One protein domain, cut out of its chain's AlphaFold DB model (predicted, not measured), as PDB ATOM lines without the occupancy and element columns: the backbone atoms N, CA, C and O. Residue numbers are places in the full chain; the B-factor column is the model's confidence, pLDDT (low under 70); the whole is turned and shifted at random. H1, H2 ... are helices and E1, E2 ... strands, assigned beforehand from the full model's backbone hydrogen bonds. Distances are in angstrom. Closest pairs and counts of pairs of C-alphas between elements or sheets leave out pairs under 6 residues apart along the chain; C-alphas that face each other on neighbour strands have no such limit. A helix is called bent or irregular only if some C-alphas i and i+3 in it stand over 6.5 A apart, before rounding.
ATOM      1  N   ALA A 286     178.368 312.851 343.046       94.12
ATOM      2  CA  ALA A 286     179.550 312.137 342.576       94.12
ATOM      3  C   ALA A 286     179.953 312.572 341.159       94.12
ATOM      4  O   ALA A 286     181.116 312.911 340.938       94.12
ATOM      5  N   GLU A 287     178.990 312.653 340.236       93.62
ATOM      6  CA  GLU A 287     179.213 313.138 338.867       93.62
ATOM      7  C   GLU A 287     179.729 314.584 338.866       93.62
ATOM      8  O   GLU A 287     180.703 314.905 338.181       93.62
ATOM      9  N   MET A 288     179.130 315.453 339.685       95.06
ATOM     10  CA  MET A 288     179.578 316.842 339.809       95.06
ATOM     11  C   MET A 288     181.007 316.936 340.360       95.06
ATOM     12  O   MET A 288     181.823 317.723 339.868       95.06
ATOM     13  N   THR A 289     181.329 316.101 341.350       96.62
ATOM     14  CA  THR A 289     182.666 316.009 341.951       96.62
ATOM     15  C   THR A 289     183.711 315.548 340.939       96.62
ATOM     16  O   THR A 289     184.807 316.112 340.884       96.62
ATOM     17  N   GLU A 290     183.389 314.547 340.120       95.75
ATOM     18  CA  GLU A 290     184.280 314.038 339.076       95.75
ATOM     19  C   GLU A 290     184.574 315.114 338.024       95.75
ATOM     20  O   GLU A 290     185.742 315.402 337.741       95.75
ATOM     21  N   VAL A 291     183.530 315.774 337.512       96.12
ATOM     22  CA  VAL A 291     183.672 316.847 336.520       96.12
ATOM     23  C   VAL A 291     184.497 318.006 337.079       96.12
ATOM     24  O   VAL A 291     185.469 318.426 336.448       96.12
ATOM     25  N   CYS A 292     184.161 318.501 338.273       97.69
ATOM     26  CA  CYS A 292     184.906 319.594 338.901       97.69
ATOM     27  C   CYS A 292     186.368 319.209 339.143       97.69
ATOM     28  O   CYS A 292     187.266 320.009 338.877       97.69
ATOM     29  N   SER A 293     186.626 317.984 339.607       97.50
ATOM     30  CA  SER A 293     187.989 317.511 339.864       97.50
ATOM     31  C   SER A 293     188.826 317.465 338.591       97.50
ATOM     32  O   SER A 293     189.932 318.000 338.592       97.50
ATOM     33  N   ALA A 294     188.283 316.943 337.490       97.00
ATOM     34  CA  ALA A 294     188.983 316.915 336.208       97.00
ATOM     35  C   ALA A 294     189.358 318.325 335.709       97.00
ATOM     36  O   ALA A 294     190.485 318.549 335.260       97.00
ATOM     37  N   ILE A 295     188.439 319.293 335.819       97.88
ATOM     38  CA  ILE A 295     188.688 320.679 335.390       97.88
ATOM     39  C   ILE A 295     189.694 321.385 336.306       97.88
ATOM     40  O   ILE A 295     190.622 322.038 335.820       97.88
ATOM     41  N   PHE A 296     189.569 321.243 337.627       97.94
ATOM     42  CA  PHE A 296     190.491 321.891 338.561       97.94
ATOM     43  C   PHE A 296     191.878 321.252 338.587       97.94
ATOM     44  O   PHE A 296     192.854 321.980 338.759       97.94
ATOM     45  N   ASP A 297     191.997 319.938 338.377       97.94
ATOM     46  CA  ASP A 297     193.299 319.281 338.236       97.94
ATOM     47  C   ASP A 297     194.016 319.744 336.961       97.94
ATOM     48  O   ASP A 297     195.194 320.097 337.023       97.94
ATOM     49  N   LYS A 298     193.298 319.861 335.834       97.56
ATOM     50  CA  LYS A 298     193.836 320.433 334.585       97.56
ATOM     51  C   LYS A 298     194.352 321.865 334.777       97.56
ATOM     52  O   LYS A 298     195.375 322.233 334.209       97.56
ATOM     53  N   ASN A 299     193.655 322.669 335.580       96.88
ATOM     54  CA  ASN A 299     193.988 324.076 335.823       96.88
ATOM     55  C   ASN A 299     194.790 324.303 337.120       96.88
ATOM     56  O   ASN A 299     194.938 325.449 337.561       96.88
ATOM     57  N   TYR A 300     195.322 323.244 337.741       95.38
ATOM     58  CA  TYR A 300     195.930 323.316 339.072       95.38
ATOM     59  C   TYR A 300     197.150 324.241 339.125       95.38
ATOM     60  O   TYR A 300     197.310 324.993 340.085       95.38
ATOM     61  N   GLU A 301     197.984 324.238 338.084       94.56
ATOM     62  CA  GLU A 301     199.171 325.101 338.015       94.56
ATOM     63  C   GLU A 301     198.806 326.591 337.998       94.56
ATOM     64  O   GLU A 301     199.488 327.404 338.621       94.56
ATOM     65  N   LYS A 302     197.687 326.944 337.350       95.12
ATOM     66  CA  LYS A 302     197.209 328.327 337.231       95.12
ATOM     67  C   LYS A 302     196.437 328.784 338.471       95.12
ATOM     68  O   LYS A 302     196.669 329.875 338.983       95.12
ATOM     69  N   LEU A 303     195.513 327.958 338.967       95.88
ATOM     70  CA  LEU A 303     194.560 328.345 340.020       95.88
ATOM     71  C   LEU A 303     194.974 327.892 341.428       95.88
ATOM     72  O   LEU A 303     194.526 328.454 342.429       95.88
ATOM     73  N   GLY A 304     195.846 326.892 341.543       93.81
ATOM     74  CA  GLY A 304     196.183 326.261 342.819       93.81
ATOM     75  C   GLY A 304     196.891 327.192 343.806       93.81
ATOM     76  O   GLY A 304     196.735 327.039 345.019       93.81
ATOM     77  N   HIS A 305     197.664 328.173 343.329       93.31
ATOM     78  CA  HIS A 305     198.278 329.179 344.204       93.31
ATOM     79  C   HIS A 305     197.235 330.142 344.795       93.31
ATOM     80  O   HIS A 305     197.256 330.413 345.999       93.31
ATOM     81  N   PHE A 306     196.276 330.578 343.973       97.44
ATOM     82  CA  PHE A 306     195.162 331.424 344.396       97.44
ATOM     83  C   PHE A 306     194.282 330.730 345.443       97.44
ATOM     84  O   PHE A 306     194.048 331.288 346.517       97.44
ATOM     85  N   PHE A 307     193.867 329.481 345.202       97.81
ATOM     86  CA  PHE A 307     193.032 328.744 346.160       97.81
ATOM     87  C   PHE A 307     193.736 328.504 347.498       97.81
ATOM     88  O   PHE A 307     193.134 328.686 348.555       97.81
ATOM     89  N   ARG A 308     195.028 328.142 347.486       97.25
ATOM     90  CA  ARG A 308     195.796 327.941 348.729       97.25
ATOM     91  C   ARG A 308     195.922 329.227 349.540       97.25
ATOM     92  O   ARG A 308     195.805 329.178 350.764       97.25
ATOM     93  N   THR A 309     196.159 330.356 348.878       97.00
ATOM     94  CA  THR A 309     196.271 331.663 349.543       97.00
ATOM     95  C   THR A 309     194.922 332.107 350.097       97.00
ATOM     96  O   THR A 309     194.839 332.464 351.270       97.00
ATOM     97  N   THR A 310     193.855 331.961 349.311       98.12
ATOM     98  CA  THR A 310     192.476 332.237 349.738       98.12
ATOM     99  C   THR A 310     192.090 331.398 350.961       98.12
ATOM    100  O   THR A 310     191.675 331.949 351.978       98.12
ATOM    101  N   HIS A 311     192.333 330.083 350.937       97.75
ATOM    102  CA  HIS A 311     192.100 329.202 352.087       97.75
ATOM    103  C   HIS A 311     192.885 329.642 353.334       97.75
ATOM    104  O   HIS A 311     192.331 329.661 354.433       97.75
ATOM    105  N   ARG A 312     194.162 330.029 353.187       97.38
ATOM    106  CA  ARG A 312     194.973 330.533 354.311       97.38
ATOM    107  C   ARG A 312     194.395 331.814 354.907       97.38
ATOM    108  O   ARG A 312     194.369 331.919 356.126       97.38
ATOM    109  N   ILE A 313     193.913 332.744 354.083       97.50
ATOM    110  CA  ILE A 313     193.263 333.977 354.553       97.50
ATOM    111  C   ILE A 313     192.007 333.647 355.353       97.50
ATOM    112  O   ILE A 313     191.878 334.108 356.480       97.50
ATOM    113  N   ILE A 314     191.125 332.803 354.811       97.44
ATOM    114  CA  ILE A 314     189.888 332.382 355.487       97.44
ATOM    115  C   ILE A 314     190.223 331.738 356.842       97.44
ATOM    116  O   ILE A 314     189.628 332.082 357.861       97.44
ATOM    117  N   LYS A 315     191.228 330.855 356.879       96.12
ATOM    118  CA  LYS A 315     191.689 330.220 358.118       96.12
ATOM    119  C   LYS A 315     192.262 331.228 359.122       96.12
ATOM    120  O   LYS A 315     192.010 331.093 360.314       96.12
ATOM    121  N   LEU A 316     193.027 332.223 358.665       95.75
ATOM    122  CA  LEU A 316     193.552 333.288 359.528       95.75
ATOM    123  C   LEU A 316     192.416 334.128 360.116       95.75
ATOM    124  O   LEU A 316     192.391 334.312 361.324       95.75
ATOM    125  N   ILE A 317     191.443 334.544 359.299       95.44
ATOM    126  CA  ILE A 317     190.248 335.269 359.759       95.44
ATOM    127  C   ILE A 317     189.513 334.462 360.838       95.44
ATOM    128  O   ILE A 317     189.201 334.995 361.900       95.44
ATOM    129  N   ASN A 318     189.276 333.166 360.601       93.12
ATOM    130  CA  ASN A 318     188.619 332.291 361.574       93.12
ATOM    131  C   ASN A 318     189.392 332.195 362.895       93.12
ATOM    132  O   ASN A 318     188.789 332.319 363.954       93.12
ATOM    133  N   ASN A 319     190.708 331.991 362.830       92.56
ATOM    134  CA  ASN A 319     191.543 331.797 364.015       92.56
ATOM    135  C   ASN A 319     191.754 333.089 364.819       92.56
ATOM    136  O   ASN A 319     191.808 333.039 366.045       92.56
ATOM    137  N   SER A 320     191.892 334.229 364.141       91.25
ATOM    138  CA  SER A 320     192.118 335.535 364.773       91.25
ATOM    139  C   SER A 320     190.880 336.073 365.483       91.25
ATOM    140  O   SER A 320     190.990 336.777 366.484       91.25
ATOM    141  N   PHE A 321     189.686 335.717 364.999       88.81
ATOM    142  CA  PHE A 321     188.424 336.282 365.478       88.81
ATOM    143  C   PHE A 321     187.439 335.220 365.998       88.81
ATOM    144  O   PHE A 321     186.229 335.427 365.938       88.81
ATOM    145  N   ASP A 322     187.938 334.109 366.556       81.19
ATOM    146  CA  ASP A 322     187.144 332.959 367.049       81.19
ATOM    147  C   ASP A 322     186.113 333.317 368.154       81.19
ATOM    148  O   ASP A 322     185.199 332.554 368.446       81.19
ATOM    149  N   GLY A 323     186.195 334.521 368.732       80.81
ATOM    150  CA  GLY A 323     185.213 335.072 369.679       80.81
ATOM    151  C   GLY A 323     184.582 336.407 369.266       80.81
ATOM    152  O   GLY A 323     183.811 336.970 370.039       80.81
ATOM    153  N   ASN A 324     184.904 336.937 368.078       86.81
ATOM    154  CA  ASN A 324     184.409 338.231 367.597       86.81
ATOM    155  C   ASN A 324     183.777 338.085 366.206       86.81
ATOM    156  O   ASN A 324     184.416 338.284 365.170       86.81
ATOM    157  N   MET A 325     182.492 337.725 366.200       86.31
ATOM    158  CA  MET A 325     181.736 337.476 364.972       86.31
ATOM    159  C   MET A 325     181.594 338.717 364.086       86.31
ATOM    160  O   MET A 325     181.503 338.565 362.868       86.31
ATOM    161  N   ASP A 326     181.602 339.920 364.660       88.06
ATOM    162  CA  ASP A 326     181.452 341.161 363.895       88.06
ATOM    163  C   ASP A 326     182.717 341.466 363.088       88.06
ATOM    164  O   ASP A 326     182.630 341.651 361.874       88.06
ATOM    165  N   LEU A 327     183.901 341.384 363.711       89.25
ATOM    166  CA  LEU A 327     185.174 341.515 362.986       89.25
ATOM    167  C   LEU A 327     185.333 340.411 361.939       89.25
ATOM    168  O   LEU A 327     185.728 340.667 360.804       89.25
ATOM    169  N   LYS A 328     184.974 339.171 362.282       91.81
ATOM    170  CA  LYS A 328     185.008 338.052 361.335       91.81
ATOM    171  C   LYS A 328     184.170 338.340 360.081       91.81
ATOM    172  O   LYS A 328     184.652 338.139 358.964       91.81
ATOM    173  N   LYS A 329     182.941 338.840 360.258       90.38
ATOM    174  CA  LYS A 329     182.062 339.264 359.155       90.38
ATOM    175  C   LYS A 329     182.666 340.419 358.361       90.38
ATOM    176  O   LYS A 329     182.625 340.376 357.135       90.38
ATOM    177  N   GLU A 330     183.248 341.410 359.033       92.94
ATOM    178  CA  GLU A 330     183.907 342.551 358.390       92.94
ATOM    179  C   GLU A 330     185.029 342.088 357.450       92.94
ATOM    180  O   GLU A 330     185.016 342.413 356.262       92.94
ATOM    181  N   TYR A 331     185.952 341.250 357.931       95.19
ATOM    182  CA  TYR A 331     187.072 340.769 357.116       95.19
ATOM    183  C   TYR A 331     186.647 339.826 355.989       95.19
ATOM    184  O   TYR A 331     187.227 339.888 354.900       95.19
ATOM    185  N   PHE A 332     185.620 338.992 356.191       95.06
ATOM    186  CA  PHE A 332     185.028 338.240 355.081       95.06
ATOM    187  C   PHE A 332     184.379 339.157 354.046       95.06
ATOM    188  O   PHE A 332     184.559 338.928 352.850       95.06
ATOM    189  N   GLY A 333     183.694 340.211 354.491       92.88
ATOM    190  CA  GLY A 333     183.133 341.245 353.626       92.88
ATOM    191  C   GLY A 333     184.209 341.945 352.795       92.88
ATOM    192  O   GLY A 333     184.062 342.048 351.578       92.88
ATOM    193  N   ILE A 334     185.323 342.343 353.423       94.69
ATOM    194  CA  ILE A 334     186.475 342.950 352.738       94.69
ATOM    195  C   ILE A 334     187.055 341.983 351.707       94.69
ATOM    196  O   ILE A 334     187.222 342.370 350.554       94.69
ATOM    197  N   LEU A 335     187.344 340.732 352.089       95.75
ATOM    198  CA  LEU A 335     187.888 339.733 351.164       95.75
ATOM    199  C   LEU A 335     186.950 339.529 349.968       95.75
ATOM    200  O   LEU A 335     187.401 339.586 348.828       95.75
ATOM    201  N   ARG A 336     185.651 339.335 350.218       94.69
ATOM    202  CA  ARG A 336     184.639 339.132 349.176       94.69
ATOM    203  C   ARG A 336     184.531 340.318 348.228       94.69
ATOM    204  O   ARG A 336     184.503 340.108 347.023       94.69
ATOM    205  N   ALA A 337     184.516 341.545 348.746       93.50
ATOM    206  CA  ALA A 337     184.372 342.758 347.941       93.50
ATOM    207  C   ALA A 337     185.514 342.965 346.926       93.50
ATOM    208  O   ALA A 337     185.380 343.758 345.997       93.50
ATOM    209  N   GLN A 338     186.644 342.271 347.094       92.75
ATOM    210  CA  GLN A 338     187.772 342.314 346.161       92.75
ATOM    211  C   GLN A 338     187.687 341.259 345.047       92.75
ATOM    212  O   GLN A 338     188.490 341.287 344.110       92.75
ATOM    213  N   LEU A 339     186.747 340.318 345.145       94.12
ATOM    214  CA  LEU A 339     186.628 339.187 344.237       94.12
ATOM    215  C   LEU A 339     185.437 339.400 343.294       94.12
ATOM    216  O   LEU A 339     184.336 339.677 343.757       94.12
ATOM    217  N   PRO A 340     185.628 339.253 341.975       92.69
ATOM    218  CA  PRO A 340     184.517 339.274 341.033       92.69
ATOM    219  C   PRO A 340     183.675 337.993 341.148       92.69
ATOM    220  O   PRO A 340     184.160 336.953 341.605       92.69
ATOM    221  N   ASP A 341     182.437 338.044 340.661       91.19
ATOM    222  CA  ASP A 341     181.455 336.958 340.777       91.19
ATOM    223  C   ASP A 341     181.959 335.604 340.261       91.19
ATOM    224  O   ASP A 341     181.760 334.578 340.915       91.19
ATOM    225  N   GLU A 342     182.648 335.570 339.112       94.19
ATOM    226  CA  GLU A 342     183.179 334.319 338.558       94.19
ATOM    227  C   GLU A 342     184.231 333.675 339.473       94.19
ATOM    228  O   GLU A 342     184.349 332.449 339.535       94.19
ATOM    229  N   VAL A 343     184.973 334.487 340.231       96.19
ATOM    230  CA  VAL A 343     185.958 333.998 341.198       96.19
ATOM    231  C   VAL A 343     185.253 333.456 342.437       96.19
ATOM    232  O   VAL A 343     185.621 332.379 342.903       96.19
ATOM    233  N   LEU A 344     184.211 334.134 342.929       95.81
ATOM    234  CA  LEU A 344     183.397 333.648 344.051       95.81
ATOM    235  C   LEU A 344     182.740 332.300 343.725       95.81
ATOM    236  O   LEU A 344     182.850 331.357 344.507       95.81
ATOM    237  N   GLN A 345     182.152 332.160 342.536       94.94
ATOM    238  CA  GLN A 345     181.585 330.889 342.070       94.94
ATOM    239  C   GLN A 345     182.651 329.800 341.950       94.94
ATOM    240  O   GLN A 345     182.446 328.664 342.367       94.94
ATOM    241  N   THR A 346     183.828 330.146 341.434       97.12
ATOM    242  CA  THR A 346     184.937 329.194 341.330       97.12
ATOM    243  C   THR A 346     185.426 328.736 342.713       97.12
ATOM    244  O   THR A 346     185.708 327.551 342.899       97.12
ATOM    245  N   ILE A 347     185.470 329.630 343.711       98.00
ATOM    246  CA  ILE A 347     185.752 329.284 345.118       98.00
ATOM    247  C   ILE A 347     184.670 328.349 345.666       98.00
ATOM    248  O   ILE A 347     185.013 327.377 346.340       98.00
ATOM    249  N   PHE A 348     183.393 328.598 345.363       97.44
ATOM    250  CA  PHE A 348     182.289 327.716 345.747       97.44
ATOM    251  C   PHE A 348     182.467 326.300 345.172       97.44
ATOM    252  O   PHE A 348     182.557 325.344 345.943       97.44
ATOM    253  N   TYR A 349     182.633 326.154 343.850       98.00
ATOM    254  CA  TYR A 349     182.807 324.831 343.229       98.00
ATOM    255  C   TYR A 349     184.065 324.111 343.721       98.00
ATOM    256  O   TYR A 349     184.038 322.901 343.952       98.00
ATOM    257  N   ASN A 350     185.156 324.847 343.953       98.12
ATOM    258  CA  ASN A 350     186.359 324.293 344.566       98.12
ATOM    259  C   ASN A 350     186.084 323.778 345.990       98.12
ATOM    260  O   ASN A 350     186.516 322.687 346.352       98.12
ATOM    261  N   SER A 351     185.338 324.538 346.787       97.81
ATOM    262  CA  SER A 351     185.052 324.213 348.189       97.81
ATOM    263  C   SER A 351     184.111 323.021 348.360       97.81
ATOM    264  O   SER A 351     184.234 322.297 349.347       97.81
ATOM    265  N   VAL A 352     183.177 322.830 347.422       97.38
ATOM    266  CA  VAL A 352     182.080 321.852 347.531       97.38
ATOM    267  C   VAL A 352     182.333 320.576 346.734       97.38
ATOM    268  O   VAL A 352     182.016 319.494 347.220       97.38
ATOM    269  N   TYR A 353     182.925 320.672 345.539       97.88
ATOM    270  CA  TYR A 353     183.008 319.550 344.591       97.88
ATOM    271  C   TYR A 353     184.436 319.128 344.251       97.88
ATOM    272  O   TYR A 353     184.634 318.179 343.500       97.88
ATOM    273  N   TYR A 354     185.457 319.790 344.795       97.25
ATOM    274  CA  TYR A 354     186.840 319.379 344.581       97.25
ATOM    275  C   TYR A 354     187.454 318.824 345.856       97.25
ATOM    276  O   TYR A 354     187.574 319.516 346.866       97.25
ATOM    277  N   LYS A 355     187.936 317.579 345.794       94.06
ATOM    278  CA  LYS A 355     188.478 316.871 346.964       94.06
ATOM    279  C   LYS A 355     189.597 317.647 347.673       94.06
ATOM    280  O   LYS A 355     189.651 317.653 348.899       94.06
ATOM    281  N   LYS A 356     190.479 318.331 346.928       95.38
ATOM    282  CA  LYS A 356     191.563 319.142 347.527       95.38
ATOM    283  C   LYS A 356     191.062 320.476 348.109       95.38
ATOM    284  O   LYS A 356     191.806 321.119 348.847       95.38
ATOM    285  N   GLY A 357     189.836 320.890 347.791       96.81
ATOM    286  CA  GLY A 357     189.204 322.127 348.255       96.81
ATOM    287  C   GLY A 357     188.309 321.973 349.491       96.81
ATOM    288  O   GLY A 357     187.984 322.979 350.116       96.81
ATOM    289  N   TYR A 358     187.994 320.752 349.943       95.75
ATOM    290  CA  TYR A 358     187.160 320.532 351.141       95.75
ATOM    291  C   TYR A 358     187.689 321.210 352.409       95.75
ATOM    292  O   TYR A 358     186.904 321.642 353.249       95.75
ATOM    293  N   GLY A 359     189.012 321.355 352.543       95.75
ATOM    294  CA  GLY A 359     189.604 322.121 353.642       95.75
ATOM    295  C   GLY A 359     189.154 323.587 353.646       95.75
ATOM    296  O   GLY A 359     188.847 324.123 354.705       95.75
ATOM    297  N   MET A 360     189.041 324.208 352.469       97.00
ATOM    298  CA  MET A 360     188.501 325.561 352.322       97.00
ATOM    299  C   MET A 360     186.999 325.596 352.611       97.00
ATOM    300  O   MET A 360     186.559 326.466 353.357       97.00
ATOM    301  N   GLY A 361     186.239 324.617 352.107       96.69
ATOM    302  CA  GLY A 361     184.807 324.497 352.393       96.69
ATOM    303  C   GLY A 361     184.505 324.426 353.887       96.69
ATOM    304  O   GLY A 361     183.678 325.187 354.374       96.69
ATOM    305  N   LEU A 362     185.259 323.623 354.643       95.06
ATOM    306  CA  LEU A 362     185.163 323.562 356.105       95.06
ATOM    307  C   LEU A 362     185.365 324.920 356.784       95.06
ATOM    308  O   LEU A 362     184.652 325.249 357.726       95.06
ATOM    309  N   GLN A 363     186.338 325.704 356.319       95.12
ATOM    310  CA  GLN A 363     186.618 327.027 356.882       95.12
ATOM    311  C   GLN A 363     185.535 328.059 356.532       95.12
ATOM    312  O   GLN A 363     185.394 329.054 357.238       95.12
ATOM    313  N   LEU A 364     184.774 327.830 355.462       94.94
ATOM    314  CA  LEU A 364     183.687 328.704 355.020       94.94
ATOM    315  C   LEU A 364     182.339 328.378 355.674       94.94
ATOM    316  O   LEU A 364     181.397 329.159 355.518       94.94
ATOM    317  N   VAL A 365     182.221 327.267 356.405       93.00
ATOM    318  CA  VAL A 365     180.973 326.894 357.087       93.00
ATOM    319  C   VAL A 365     180.521 328.022 358.025       93.00
ATOM    320  O   VAL A 365     181.310 328.534 358.819       93.00
ATOM    321  N   ASN A 366     179.246 328.413 357.929       90.19
ATOM    322  CA  ASN A 366     178.615 329.489 358.709       90.19
ATOM    323  C   ASN A 366     179.321 330.862 358.622       90.19
ATOM    324  O   ASN A 366     179.261 331.652 359.568       90.19
ATOM    325  N   SER A 367     180.009 331.161 357.517       90.56
ATOM    326  CA  SER A 367     180.775 332.409 357.354       90.56
ATOM    327  C   SER A 367     179.992 333.577 356.741       90.56
ATOM    328  O   SER A 367     180.464 334.709 356.797       90.56
ATOM    329  N   ASN A 368     178.828 333.319 356.134       90.69
ATOM    330  CA  ASN A 368     178.111 334.224 355.221       90.69
ATOM    331  C   ASN A 368     178.942 334.680 354.015       90.69
ATOM    332  O   ASN A 368     178.614 335.681 353.374       90.69
ATOM    333  N   PHE A 369     180.026 333.969 353.687       93.50
ATOM    334  CA  PHE A 369     180.933 334.390 352.625       93.50
ATOM    335  C   PHE A 369     180.227 334.475 351.266       93.50
ATOM    336  O   PHE A 369     180.422 335.443 350.547       93.50
ATOM    337  N   PHE A 370     179.342 333.540 350.927       92.06
ATOM    338  CA  PHE A 370     178.625 333.562 349.642       92.06
ATOM    339  C   PHE A 370     177.281 334.300 349.675       92.06
ATOM    340  O   PHE A 370     176.641 334.424 348.638       92.06
ATOM    341  N   GLY A 371     176.854 334.767 350.846       87.06
ATOM    342  CA  GLY A 371     175.544 335.373 351.048       87.06
ATOM    343  C   GLY A 371     175.035 335.167 352.471       87.06
ATOM    344  O   GLY A 371     175.448 334.221 353.155       87.06
ATOM    345  N   ASP A 372     174.162 336.057 352.926       85.12
ATOM    346  CA  ASP A 372     173.421 335.895 354.176       85.12
ATOM    347  C   ASP A 372     172.033 335.278 353.934       85.12
ATOM    348  O   ASP A 372     171.771 334.701 352.885       85.12
ATOM    349  N   LYS A 373     171.151 335.292 354.935       80.12
ATOM    350  CA  LYS A 373     169.822 334.677 354.812       80.12
ATOM    351  C   LYS A 373     168.917 335.441 353.838       80.12
ATOM    352  O   LYS A 373     168.074 334.816 353.196       80.12
ATOM    353  N   ASP A 374     169.084 336.754 353.759       78.50
ATOM    354  CA  ASP A 374     168.218 337.643 352.991       78.50
ATOM    355  C   ASP A 374     168.549 337.544 351.491       78.50
ATOM    356  O   ASP A 374     167.679 337.708 350.637       78.50
ATOM    357  N   ASP A 375     169.779 337.139 351.162       74.44
ATOM    358  CA  ASP A 375     170.210 336.783 349.805       74.44
ATOM    359  C   ASP A 375     169.507 335.550 349.211       74.44
ATOM    360  O   ASP A 375     169.475 335.388 347.990       74.44
ATOM    361  N   PHE A 376     168.957 334.665 350.048       73.12
ATOM    362  CA  PHE A 376     168.367 333.390 349.621       73.12
ATOM    363  C   PHE A 376     166.875 333.291 349.947       73.12
ATOM    364  O   PHE A 376     166.390 332.203 350.261       73.12
ATOM    365  N   GLU A 377     166.131 334.402 349.875       65.62
ATOM    366  CA  GLU A 377     164.669 334.378 350.007       65.62
ATOM    367  C   GLU A 377     164.051 333.300 349.100       65.62
ATOM    368  O   GLU A 377     164.155 333.357 347.874       65.62
ATOM    369  N   ILE A 378     163.414 332.304 349.726       63.31
ATOM    370  CA  ILE A 378     162.781 331.175 349.047       63.31
ATOM    371  C   ILE A 378     161.343 331.567 348.717       63.31
ATOM    372  O   ILE A 378     160.465 331.526 349.584       63.31
ATOM    373  N   GLU A 379     161.064 331.888 347.456       58.19
ATOM    374  CA  GLU A 379     159.680 331.902 346.984       58.19
ATOM    375  C   GLU A 379     159.220 330.452 346.805       58.19
ATOM    376  O   GLU A 379     159.741 329.706 345.973       58.19
ATOM    377  N   THR A 380     158.267 330.029 347.638       52.81
ATOM    378  CA  THR A 380     157.668 328.694 347.550       52.81
ATOM    379  C   THR A 380     156.419 328.795 346.682       52.81
ATOM    380  O   THR A 380     155.360 329.192 347.161       52.81
ATOM    381  N   THR A 381     156.521 328.474 345.395       48.53
ATOM    382  CA  THR A 381     155.341 328.356 344.523       48.53
ATOM    383  C   THR A 381     154.874 326.904 344.472       48.53
ATOM    384  O   THR A 381     155.682 326.035 344.156       48.53
ATOM    385  N   ASN A 382     153.594 326.679 344.799       46.56
ATOM    386  CA  ASN A 382     152.808 325.431 344.746       46.56
ATOM    387  C   ASN A 382     153.482 324.236 344.034       46.56
ATOM    388  O   ASN A 382     153.187 323.959 342.878       46.56
ATOM    389  N   ASP A 383     154.316 323.514 344.787       46.22
ATOM    390  CA  ASP A 383     155.082 322.304 344.446       46.22
ATOM    391  C   ASP A 383     156.541 322.506 343.965       46.22
ATOM    392  O   ASP A 383     156.868 322.663 342.789       46.22
ATOM    393  N   LYS A 384     157.443 322.364 344.951       51.69
ATOM    394  CA  LYS A 384     158.865 321.952 344.881       51.69
ATOM    395  C   LYS A 384     159.912 322.884 344.262       51.69
ATOM    396  O   LYS A 384     161.095 322.656 344.508       51.69
ATOM    397  N   ILE A 385     159.553 323.924 343.515       49.97
ATOM    398  CA  ILE A 385     160.567 324.823 342.932       49.97
ATOM    399  C   ILE A 385     160.877 325.959 343.912       49.97
ATOM    400  O   ILE A 385     160.082 326.882 344.069       49.97
ATOM    401  N   LYS A 386     162.049 325.895 344.557       59.91
ATOM    402  CA  LYS A 386     162.626 327.017 345.310       59.91
ATOM    403  C   LYS A 386     163.206 328.012 344.306       59.91
ATOM    404  O   LYS A 386     164.197 327.711 343.641       59.91
ATOM    405  N   LEU A 387     162.563 329.165 344.153       55.88
ATOM    406  CA  LEU A 387     163.124 330.270 343.380       55.88
ATOM    407  C   LEU A 387     163.962 331.129 344.321       55.88
ATOM    408  O   LEU A 387     163.444 331.643 345.308       55.88
ATOM    409  N   TYR A 388     165.249 331.258 344.002       66.00
ATOM    410  CA  TYR A 388     166.167 332.145 344.704       66.00
ATOM    411  C   TYR A 388     166.207 333.486 343.973       66.00
ATOM    412  O   TYR A 388     166.399 333.528 342.751       66.00
ATOM    413  N   LYS A 389     166.002 334.582 344.706       66.56
ATOM    414  CA  LYS A 389     166.217 335.935 344.177       66.56
ATOM    415  C   LYS A 389     167.704 336.161 343.924       66.56
ATOM    416  O   LYS A 389     168.536 335.574 344.601       66.56
ATOM    417  N   ASP A 390     168.038 337.002 342.943       66.88
ATOM    418  CA  ASP A 390     169.435 337.373 342.701       66.88
ATOM    419  C   ASP A 390     170.030 337.951 344.000       66.88
ATOM    420  O   ASP A 390     169.552 338.967 344.503       66.88
ATOM    421  N   SER A 391     171.058 337.289 344.532       71.31
ATOM    422  CA  SER A 391     171.794 337.745 345.710       71.31
ATOM    423  C   SER A 391     172.645 338.971 345.369       71.31
ATOM    424  O   SER A 391     173.153 339.109 344.252       71.31
ATOM    425  N   GLN A 392     172.859 339.845 346.355       72.50
ATOM    426  CA  GLN A 392     173.792 340.974 346.233       72.50
ATOM    427  C   GLN A 392     175.262 340.528 346.235       72.50
ATOM    428  O   GLN A 392     176.162 341.334 345.994       72.50
ATOM    429  N   HIS A 393     175.523 339.264 346.569       78.38
ATOM    430  CA  HIS A 393     176.853 338.725 346.838       78.38
ATOM    431  C   HIS A 393     177.265 337.620 345.865       78.38
ATOM    432  O   HIS A 393     178.462 337.411 345.667       78.38
ATOM    433  N   ILE A 394     176.307 336.938 345.234       81.06
ATOM    434  CA  ILE A 394     176.583 335.975 344.170       81.06
ATOM    435  C   ILE A 394     175.504 336.027 343.090       81.06
ATOM    436  O   ILE A 394     174.307 335.925 343.357       81.06
ATOM    437  N   TYR A 395     175.920 336.142 341.828       82.38
ATOM    438  CA  TYR A 395     174.972 336.124 340.719       82.38
ATOM    439  C   TYR A 395     174.430 334.711 340.470       82.38
ATOM    440  O   TYR A 395     175.025 333.913 339.738       82.38
ATOM    441  N   ILE A 396     173.273 334.415 341.068       78.88
ATOM    442  CA  ILE A 396     172.646 333.085 341.076       78.88
ATOM    443  C   ILE A 396     172.400 332.541 339.664       78.88
ATOM    444  O   ILE A 396     172.535 331.344 339.424       78.88
ATOM    445  N   LYS A 397     172.135 333.403 338.676       75.88
ATOM    446  CA  LYS A 397     171.924 332.967 337.279       75.88
ATOM    447  C   LYS A 397     173.159 332.369 336.603       75.88
ATOM    448  O   LYS A 397     173.032 331.824 335.511       75.88
ATOM    449  N   ASN A 398     174.341 332.503 337.199       79.75
ATOM    450  CA  ASN A 398     175.566 331.883 336.694       79.75
ATOM    451  C   ASN A 398     175.931 330.594 337.447       79.75
ATOM    452  O   ASN A 398     176.855 329.899 337.032       79.75
ATOM    453  N   ILE A 399     175.186 330.243 338.499       85.19
ATOM    454  CA  ILE A 399     175.314 328.959 339.186       85.19
ATOM    455  C   ILE A 399     174.812 327.844 338.255       85.19
ATOM    456  O   ILE A 399     173.778 327.976 337.592       85.19
ATOM    457  N   ILE A 400     175.579 326.759 338.175       88.19
ATOM    458  CA  ILE A 400     175.398 325.646 337.238       88.19
ATOM    459  C   ILE A 400     174.155 324.831 337.606       88.19
ATOM    460  O   ILE A 400     173.277 324.670 336.759       88.19
ATOM    461  N   LEU A 401     174.051 324.367 338.856       87.38
ATOM    462  CA  LEU A 401     172.930 323.568 339.358       87.38
ATOM    463  C   LEU A 401     172.139 324.381 340.386       87.38
ATOM    464  O   LEU A 401     172.110 324.055 341.569       87.38
ATOM    465  N   CYS A 402     171.507 325.464 339.919       81.00
ATOM    466  CA  CYS A 402     170.911 326.519 340.748       81.00
ATOM    467  C   CYS A 402     170.129 326.008 341.978       81.00
ATOM    468  O   CYS A 402     170.349 326.510 343.074       81.00
ATOM    469  N   SER A 403     169.282 324.984 341.839       79.50
ATOM    470  CA  SER A 403     168.513 324.431 342.964       79.50
ATOM    471  C   SER A 403     169.389 323.836 344.072       79.50
ATOM    472  O   SER A 403     169.265 324.216 345.234       79.50
ATOM    473  N   SER A 404     170.273 322.902 343.716       87.06
ATOM    474  CA  SER A 404     171.086 322.148 344.673       87.06
ATOM    475  C   SER A 404     172.240 323.001 345.201       87.06
ATOM    476  O   SER A 404     172.508 322.999 346.399       87.06
ATOM    477  N   ASP A 405     172.871 323.782 344.325       90.31
ATOM    478  CA  ASP A 405     174.005 324.640 344.662       90.31
ATOM    479  C   ASP A 405     173.585 325.773 345.614       90.31
ATOM    480  O   ASP A 405     174.232 325.977 346.640       90.31
ATOM    481  N   CYS A 406     172.475 326.475 345.337       86.81
ATOM    482  CA  CYS A 406     171.983 327.525 346.239       86.81
ATOM    483  C   CYS A 406     171.543 326.951 347.584       86.81
ATOM    484  O   CYS A 406     171.783 327.569 348.621       86.81
ATOM    485  N   GLN A 407     170.943 325.756 347.590       86.38
ATOM    486  CA  GLN A 407     170.597 325.107 348.846       86.38
ATOM    487  C   GLN A 407     171.840 324.738 349.658       86.38
ATOM    488  O   GLN A 407     171.840 324.958 350.863       86.38
ATOM    489  N   ILE A 408     172.907 324.239 349.028       91.31
ATOM    490  CA  ILE A 408     174.178 323.992 349.724       91.31
ATOM    491  C   ILE A 408     174.730 325.288 350.308       91.31
ATOM    492  O   ILE A 408     175.176 325.295 351.457       91.31
ATOM    493  N   ILE A 409     174.701 326.384 349.542       90.94
ATOM    494  CA  ILE A 409     175.173 327.675 350.045       90.94
ATOM    495  C   ILE A 409     174.399 328.071 351.301       90.94
ATOM    496  O   ILE A 409     175.012 328.362 352.331       90.94
ATOM    497  N   PHE A 410     173.073 327.992 351.237       87.31
ATOM    498  CA  PHE A 410     172.198 328.302 352.357       87.31
ATOM    499  C   PHE A 410     172.419 327.378 353.568       87.31
ATOM    500  O   PHE A 410     172.529 327.853 354.696       87.31
ATOM    501  N   ASP A 411     172.511 326.064 353.347       86.94
ATOM    502  CA  ASP A 411     172.591 325.058 354.412       86.94
ATOM    503  C   ASP A 411     173.939 325.061 355.144       86.94
ATOM    504  O   ASP A 411     173.989 324.759 356.339       86.94
ATOM    505  N   PHE A 412     175.036 325.347 354.433       91.25
ATOM    506  CA  PHE A 412     176.393 325.194 354.968       91.25
ATOM    507  C   PHE A 412     177.115 326.511 355.192       91.25
ATOM    508  O   PHE A 412     177.907 326.605 356.129       91.25
ATOM    509  N   PHE A 413     176.910 327.510 354.338       91.88
ATOM    510  CA  PHE A 413     177.741 328.715 354.343       91.88
ATOM    511  C   PHE A 413     177.040 329.933 354.943       91.88
ATOM    512  O   PHE A 413     177.732 330.889 355.292       91.88
ATOM    513  N   THR A 414     175.725 329.885 355.162       87.75
ATOM    514  CA  THR A 414     174.962 330.957 355.814       87.75
ATOM    515  C   THR A 414     174.778 330.688 357.314       87.75
ATOM    516  O   THR A 414     174.321 329.631 357.734       87.75
ATOM    517  N   SER A 415     175.082 331.677 358.156       72.81
ATOM    518  CA  SER A 415     175.075 331.617 359.626       72.81
ATOM    519  C   SER A 415     173.677 331.560 360.256       72.81
ATOM    520  O   SER A 415     173.533 331.823 361.448       72.81
ATOM    521  N   SER A 416     172.628 331.296 359.476       59.53
ATOM    522  CA  SER A 416     171.237 331.332 359.940       59.53
ATOM    523  C   SER A 416     170.811 330.051 360.661       59.53
ATOM    524  O   SER A 416     169.670 329.949 361.119       59.53
ATOM    525  N   ILE A 417     171.714 329.071 360.767       54.06
ATOM    526  CA  ILE A 417     171.371 327.737 361.217       54.06
ATOM    527  C   ILE A 417     172.451 327.166 362.157       54.06
ATOM    528  O   ILE A 417     173.532 326.787 361.721       54.06
ATOM    529  N   ASP A 418     172.110 326.955 363.435       56.91
ATOM    530  CA  ASP A 418     172.915 326.225 364.445       56.91
ATOM    531  C   ASP A 418     173.204 324.738 364.087       56.91
ATOM    532  O   ASP A 418     173.611 323.935 364.930       56.91
ATOM    533  N   ARG A 419     172.957 324.306 362.843       54.12
ATOM    534  CA  ARG A 419     172.811 322.887 362.473       54.12
ATOM    535  C   ARG A 419     174.114 322.159 362.172       54.12
ATOM    536  O   ARG A 419     174.084 320.930 362.094       54.12
ATOM    537  N   VAL A 420     175.252 322.835 362.000       60.91
ATOM    538  CA  VAL A 420     176.440 322.144 361.472       60.91
ATOM    539  C   VAL A 420     177.724 322.427 362.249       60.91
ATOM    540  O   VAL A 420     178.593 323.182 361.834       60.91
ATOM    541  N   LYS A 421     177.895 321.705 363.364       68.88
ATOM    542  CA  LYS A 421     179.239 321.370 363.854       68.88
ATOM    543  C   LYS A 421     179.839 320.349 362.887       68.88
ATOM    544  O   LYS A 421     179.348 319.221 362.785       68.88
ATOM    545  N   ILE A 422     180.853 320.766 362.137       82.12
ATOM    546  CA  ILE A 422     181.627 319.903 361.241       82.12
ATOM    547  C   ILE A 422     183.085 320.045 361.635       82.12
ATOM    548  O   ILE A 422     183.636 321.140 361.615       82.12
ATOM    549  N   ASN A 423     183.690 318.938 362.042       82.94
ATOM    550  CA  ASN A 423     185.042 318.908 362.588       82.94
ATOM    551  C   ASN A 423     186.063 318.248 361.647       82.94
ATOM    552  O   ASN A 423     187.259 318.358 361.902       82.94
ATOM    553  N   ASN A 424     185.627 317.586 360.571       91.12
ATOM    554  CA  ASN A 424     186.520 316.974 359.589       91.12
ATOM    555  C   ASN A 424     185.915 316.960 358.172       91.12
ATOM    556  O   ASN A 424     184.722 317.204 357.975       91.12
ATOM    557  N   SER A 425     186.757 316.675 357.178       89.81
ATOM    558  CA  SER A 425     186.395 316.735 355.757       89.81
ATOM    559  C   SER A 425     185.503 315.588 355.288       89.81
ATOM    560  O   SER A 425     184.777 315.759 354.315       89.81
ATOM    561  N   GLU A 426     185.546 314.431 355.948       91.94
ATOM    562  CA  GLU A 426     184.719 313.276 355.577       91.94
ATOM    563  C   GLU A 426     183.258 313.520 355.949       91.94
ATOM    564  O   GLU A 426     182.383 313.417 355.093       91.94
ATOM    565  N   VAL A 427     183.011 313.967 357.183       92.12
ATOM    566  CA  VAL A 427     181.679 314.361 357.663       92.12
ATOM    567  C   VAL A 427     181.153 315.558 356.870       92.12
ATOM    568  O   VAL A 427     179.956 315.638 356.602       92.12
ATOM    569  N   PHE A 428     182.028 316.490 356.473       92.81
ATOM    570  CA  PHE A 428     181.646 317.587 355.579       92.81
ATOM    571  C   PHE A 428     181.117 317.063 354.248       92.81
ATOM    572  O   PHE A 428     180.009 317.419 353.853       92.81
ATOM    573  N   LYS A 429     181.888 316.186 353.593       94.50
ATOM    574  CA  LYS A 429     181.519 315.588 352.310       94.50
ATOM    575  C   LYS A 429     180.207 314.813 352.413       94.50
ATOM    576  O   LYS A 429     179.324 315.035 351.598       94.50
ATOM    577  N   GLU A 430     180.064 313.948 353.414       93.62
ATOM    578  CA  GLU A 430     178.853 313.139 353.609       93.62
ATOM    579  C   GLU A 430     177.605 314.021 353.770       93.62
ATOM    580  O   GLU A 430     176.561 313.768 353.169       93.62
ATOM    581  N   LYS A 431     177.716 315.107 354.546       92.88
ATOM    582  CA  LYS A 431     176.617 316.062 354.717       92.88
ATOM    583  C   LYS A 431     176.322 316.841 353.433       92.88
ATOM    584  O   LYS A 431     175.143 317.044 353.139       92.88
ATOM    585  N   LEU A 432     177.349 317.271 352.693       93.56
ATOM    586  CA  LEU A 432     177.186 317.939 351.396       93.56
ATOM    587  C   LEU A 432     176.450 317.037 350.409       93.56
ATOM    588  O   LEU A 432     175.463 317.466 349.825       93.56
ATOM    589  N   GLU A 433     176.894 315.789 350.282       94.69
ATOM    590  CA  GLU A 433     176.283 314.777 349.422       94.69
ATOM    591  C   GLU A 433     174.814 314.575 349.800       94.69
ATOM    592  O   GLU A 433     173.927 314.754 348.971       94.69
ATOM    593  N   LYS A 434     174.517 314.360 351.086       92.44
ATOM    594  CA  LYS A 434     173.135 314.216 351.557       92.44
ATOM    595  C   LYS A 434     172.261 315.444 351.262       92.44
ATOM    596  O   LYS A 434     171.114 315.280 350.846       92.44
ATOM    597  N   SER A 435     172.766 316.660 351.492       89.88
ATOM    598  CA  SER A 435     172.024 317.895 351.191       89.88
ATOM    599  C   SER A 435     171.794 318.043 349.687       89.88
ATOM    600  O   SER A 435     170.658 318.283 349.275       89.88
ATOM    601  N   PHE A 436     172.825 317.799 348.875       91.62
ATOM    602  CA  PHE A 436     172.753 317.850 347.421       91.62
ATOM    603  C   PHE A 436     171.676 316.906 346.875       91.62
ATOM    604  O   PHE A 436     170.758 317.369 346.199       91.62
ATOM    605  N   GLU A 437     171.746 315.619 347.229       89.50
ATOM    606  CA  GLU A 437     170.817 314.580 346.761       89.50
ATOM    607  C   GLU A 437     169.372 314.876 347.204       89.50
ATOM    608  O   GLU A 437     168.431 314.734 346.428       89.50
ATOM    609  N   SER A 438     169.175 315.389 348.427       86.75
ATOM    610  CA  SER A 438     167.834 315.728 348.936       86.75
ATOM    611  C   SER A 438     167.176 316.951 348.276       86.75
ATOM    612  O   SER A 438     165.973 317.153 348.442       86.75
ATOM    613  N   ASN A 439     167.942 317.767 347.542       81.50
ATOM    614  CA  ASN A 439     167.464 318.997 346.895       81.50
ATOM    615  C   ASN A 439     167.673 318.992 345.376       81.50
ATOM    616  O   ASN A 439     167.647 320.046 344.732       81.50
ATOM    617  N   GLN A 440     167.885 317.816 344.789       78.50
ATOM    618  CA  GLN A 440     167.856 317.667 343.344       78.50
ATOM    619  C   GLN A 440     166.471 318.005 342.792       78.50
ATOM    620  O   GLN A 440     165.433 317.723 343.389       78.50
ATOM    621  N   VAL A 441     166.466 318.629 341.620       71.19
ATOM    622  CA  VAL A 441     165.249 318.792 340.821       71.19
ATOM    623  C   VAL A 441     164.844 317.465 340.194       71.19
ATOM    624  O   VAL A 441     165.685 316.610 339.945       71.19
ATOM    625  N   ASP A 442     163.563 317.336 339.849       60.75
ATOM    626  CA  ASP A 442     163.008 316.079 339.331       60.75
ATOM    627  C   ASP A 442     163.614 315.620 337.990       60.75
ATOM    628  O   ASP A 442     163.346 314.497 337.573       60.75
ATOM    629  N   SER A 443     164.362 316.476 337.269       67.25
ATOM    630  CA  SER A 443     165.012 316.041 336.029       67.25
ATOM    631  C   SER A 443     166.341 316.713 335.680       67.25
ATOM    632  O   SER A 443     166.540 317.896 335.952       67.25
ATOM    633  N   TYR A 444     167.201 315.986 334.956       68.31
ATOM    634  CA  TYR A 444     168.466 316.459 334.373       68.31
ATOM    635  C   TYR A 444     168.320 317.762 333.576       68.31
ATOM    636  O   TYR A 444     169.056 318.735 333.761       68.31
ATOM    637  N   SER A 445     167.330 317.796 332.681       66.56
ATOM    638  CA  SER A 445     167.065 318.962 331.846       66.56
ATOM    639  C   SER A 445     166.672 320.165 332.698       66.56
ATOM    640  O   SER A 445     167.095 321.275 332.388       66.56
ATOM    641  N   LYS A 446     165.932 319.983 333.799       66.12
ATOM    642  CA  LYS A 446     165.663 321.053 334.773       66.12
ATOM    643  C   LYS A 446     166.927 321.436 335.551       66.12
ATOM    644  O   LYS A 446     167.109 322.630 335.806       66.12
ATOM    645  N   SER A 447     167.804 320.475 335.866       64.12
ATOM    646  CA  SER A 447     169.068 320.721 336.578       64.12
ATOM    647  C   SER A 447     169.930 321.726 335.817       64.12
ATOM    648  O   SER A 447     170.430 322.667 336.424       64.12
ATOM    649  N   LEU A 448     170.010 321.598 334.486       67.75
ATOM    650  CA  LEU A 448     170.811 322.485 333.632       67.75
ATOM    651  C   LEU A 448     170.038 323.692 333.058       67.75
ATOM    652  O   LEU A 448     170.600 324.779 332.907       67.75
ATOM    653  N   ASN A 449     168.741 323.553 332.741       56.97
ATOM    654  CA  ASN A 449     167.962 324.629 332.100       56.97
ATOM    655  C   ASN A 449     167.443 325.703 333.066       56.97
ATOM    656  O   ASN A 449     167.039 326.775 332.599       56.97
ATOM    657  N   SER A 450     167.450 325.458 334.382       51.88
ATOM    658  CA  SER A 450     167.098 326.479 335.386       51.88
ATOM    659  C   SER A 450     168.018 327.709 335.298       51.88
ATOM    660  O   SER A 450     167.543 328.838 335.388       51.88
ATOM    661  N   SER A 451     169.298 327.496 334.977       46.94
ATOM    662  CA  SER A 451     170.313 328.542 334.778       46.94
ATOM    663  C   SER A 451     170.226 329.207 333.383       46.94
ATOM    664  O   SER A 451     170.412 330.416 333.214       46.94
ATOM    665  N   TYR A 452     169.840 328.453 332.344       39.38
ATOM    666  CA  TYR A 452     169.896 328.914 330.945       39.38
ATOM    667  C   TYR A 452     168.734 329.829 330.503       39.38
ATOM    668  O   TYR A 452     168.899 330.637 329.581       39.38
ATOM    669  N   LYS A 453     167.559 329.778 331.154       38.06
ATOM    670  CA  LYS A 453     166.417 330.655 330.797       38.06
ATOM    671  C   LYS A 453     166.724 332.155 330.969       38.06
ATOM    672  O   LYS A 453     166.123 332.967 330.265       38.06
ATOM    673  N   GLY A 454     167.700 332.526 331.804       38.84
ATOM    674  CA  GLY A 454     168.191 333.906 331.924       38.84
ATOM    675  C   GLY A 454     169.014 334.391 330.719       38.84
ATOM    676  O   GLY A 454     168.924 335.560 330.341       38.84
ATOM    677  N   LYS A 455     169.756 333.496 330.048       39.22
ATOM    678  CA  LYS A 455     170.686 333.846 328.955       39.22
ATOM    679  C   LYS A 455     169.990 334.161 327.624       39.22
ATOM    680  O   LYS A 455     170.431 335.054 326.906       39.22
ATOM    681  N   LYS A 456     168.851 333.522 327.310       31.77
ATOM    682  CA  LYS A 456     168.076 333.828 326.082       31.77
ATOM    683  C   LYS A 456     167.438 335.226 326.078       31.77
ATOM    684  O   LYS A 456     167.111 335.724 325.004       31.77
ATOM    685  N   LYS A 457     167.252 335.856 327.244       32.62
ATOM    686  CA  LYS A 457     166.692 337.217 327.342       32.62
ATOM    687  C   LYS A 457     167.740 338.312 327.111       32.62
ATOM    688  O   LYS A 457     167.384 339.362 326.595       32.62
ATOM    689  N   TYR A 458     169.008 338.060 327.440       31.14
ATOM    690  CA  TYR A 458     170.085 339.046 327.294       31.14
ATOM    691  C   TYR A 458     170.591 339.181 325.851       31.14
ATOM    692  O   TYR A 458     170.764 340.298 325.381       31.14
ATOM    693  N   ASN A 459     170.688 338.083 325.093       32.66
ATOM    694  CA  ASN A 459     171.136 338.121 323.689       32.66
ATOM    695  C   ASN A 459     170.096 338.676 322.690       32.66
ATOM    696  O   ASN A 459     170.326 338.621 321.487       32.66
ATOM    697  N   LYS A 460     168.935 339.160 323.151       34.78
ATOM    698  CA  LYS A 460     167.966 339.880 322.301       34.78
ATOM    699  C   LYS A 460     168.060 341.404 322.425       34.78
ATOM    700  O   LYS A 460     167.434 342.086 321.625       34.78
TER     701      LYS A 460
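What this domain is: This is residues 286 to 460 of the 462 residues of an uncharacterized protein of Carnobacterium divergens (UniProt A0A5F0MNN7). Look for a rounded body of crossed helices, with H4, H5 and H6 as its core: H2, folded back into H3, packs on H5 at one side, H1 packs on one end of H4, and H7 packs on both H5 and H6. At the side of H6 away from H2 you will find a small strand hairpin, E1 and E2, while H8 packs on the first residues of H6 and leads to the short H9. The printed part has 175 residues, in the order H1 H2 H3 H4 H5 E1 E2 H6 H7 H8 H9, with E1 and E2 an antiparallel sheet of two. It is mostly helix and compact, with a radius of gyration of the C-alphas of 16.0 A and spans of 45 by 36 by 35 A.

Where its parts are: Begin at C-alpha 378, at (162.781, 331.175, 349.047), where E1, residues 378 to 381, starts; E2 is residues 385 to 388. From there go on to H6, residues 402 to 413, 15.4 A, and H7, residues 425 to 438, 19.8 A. H8, residues 444 to 452, and H9, residues 455 to 458, follow; H9 ends at C-alpha 458, (170.085, 339.046, 327.294). Go back to C-alpha 286 at (179.550, 312.137, 342.576) for H1, residues 286 to 298, 18.4 A. H2 is residues 300 to 320, 28.7 A, H3 residues 325 to 337, 18.0 A, H4 residues 341 to 353, 17.9 A, and H5 residues 355 to 364, 15.1 A. H2 and H5 are irregular: C-alphas 302 and 305, and likewise 356 and 359, are 7.1 A apart.

How they stand to each other: In the hairpin E1 and E2, find N 379 and O 387 within hydrogen-bond range at 3.2 A. The closest C-alphas of E2 and H6, Lys 386 and Ser 403, are 6.8 A apart. H6 and H7, a helical hairpin, touch at Ser 404 and Phe 436, with closest C-alphas 5.4 A apart, at a steep tilt of 39 degrees, opposite ways. H6 touches H8 with residues 402 to 403 alone; the closest C-alphas, Cys 402 and Ser 451, are 6.3 A apart. H4 and H6 are near each other, with 9 pairs of C-alphas within 10 A. The hub is H5, which touches H2, H4 and H7; its closest C-alphas to these are Met 360 to His 311, 5.1 A, Gly 361 to Ser 351, 4.2 A, and Tyr 358 to Ser 425, 6.0 A. H2 and H3, a helical hairpin, touch at a shallow tilt of 23 degrees, opposite ways, closest at C-alphas Ile 317 and Lys 328, 6.1 A. H1 touches H4, closest at C-alphas Thr 289 and Tyr 353, 4.4 A. Every O i to N i+4 pair is within hydrogen-bond range in H1, H3, H4, H6 and H7, against 15 of 17 in H2, 4 of 6 in H5 and 3 of 5 in H8; H9 is too short for such a pair.

The domain as a whole: The two C-alphas farthest apart, Gly 323 and Lys 460, are 50.6 A apart, and the printed part has no cut. Look for the long links from H5 to E1, E2 to H6 and H6 to H7. The mean pLDDT of the printed part is 82.7, with residues 377 to 390, 416 to 421 and 442 to 460 under 70.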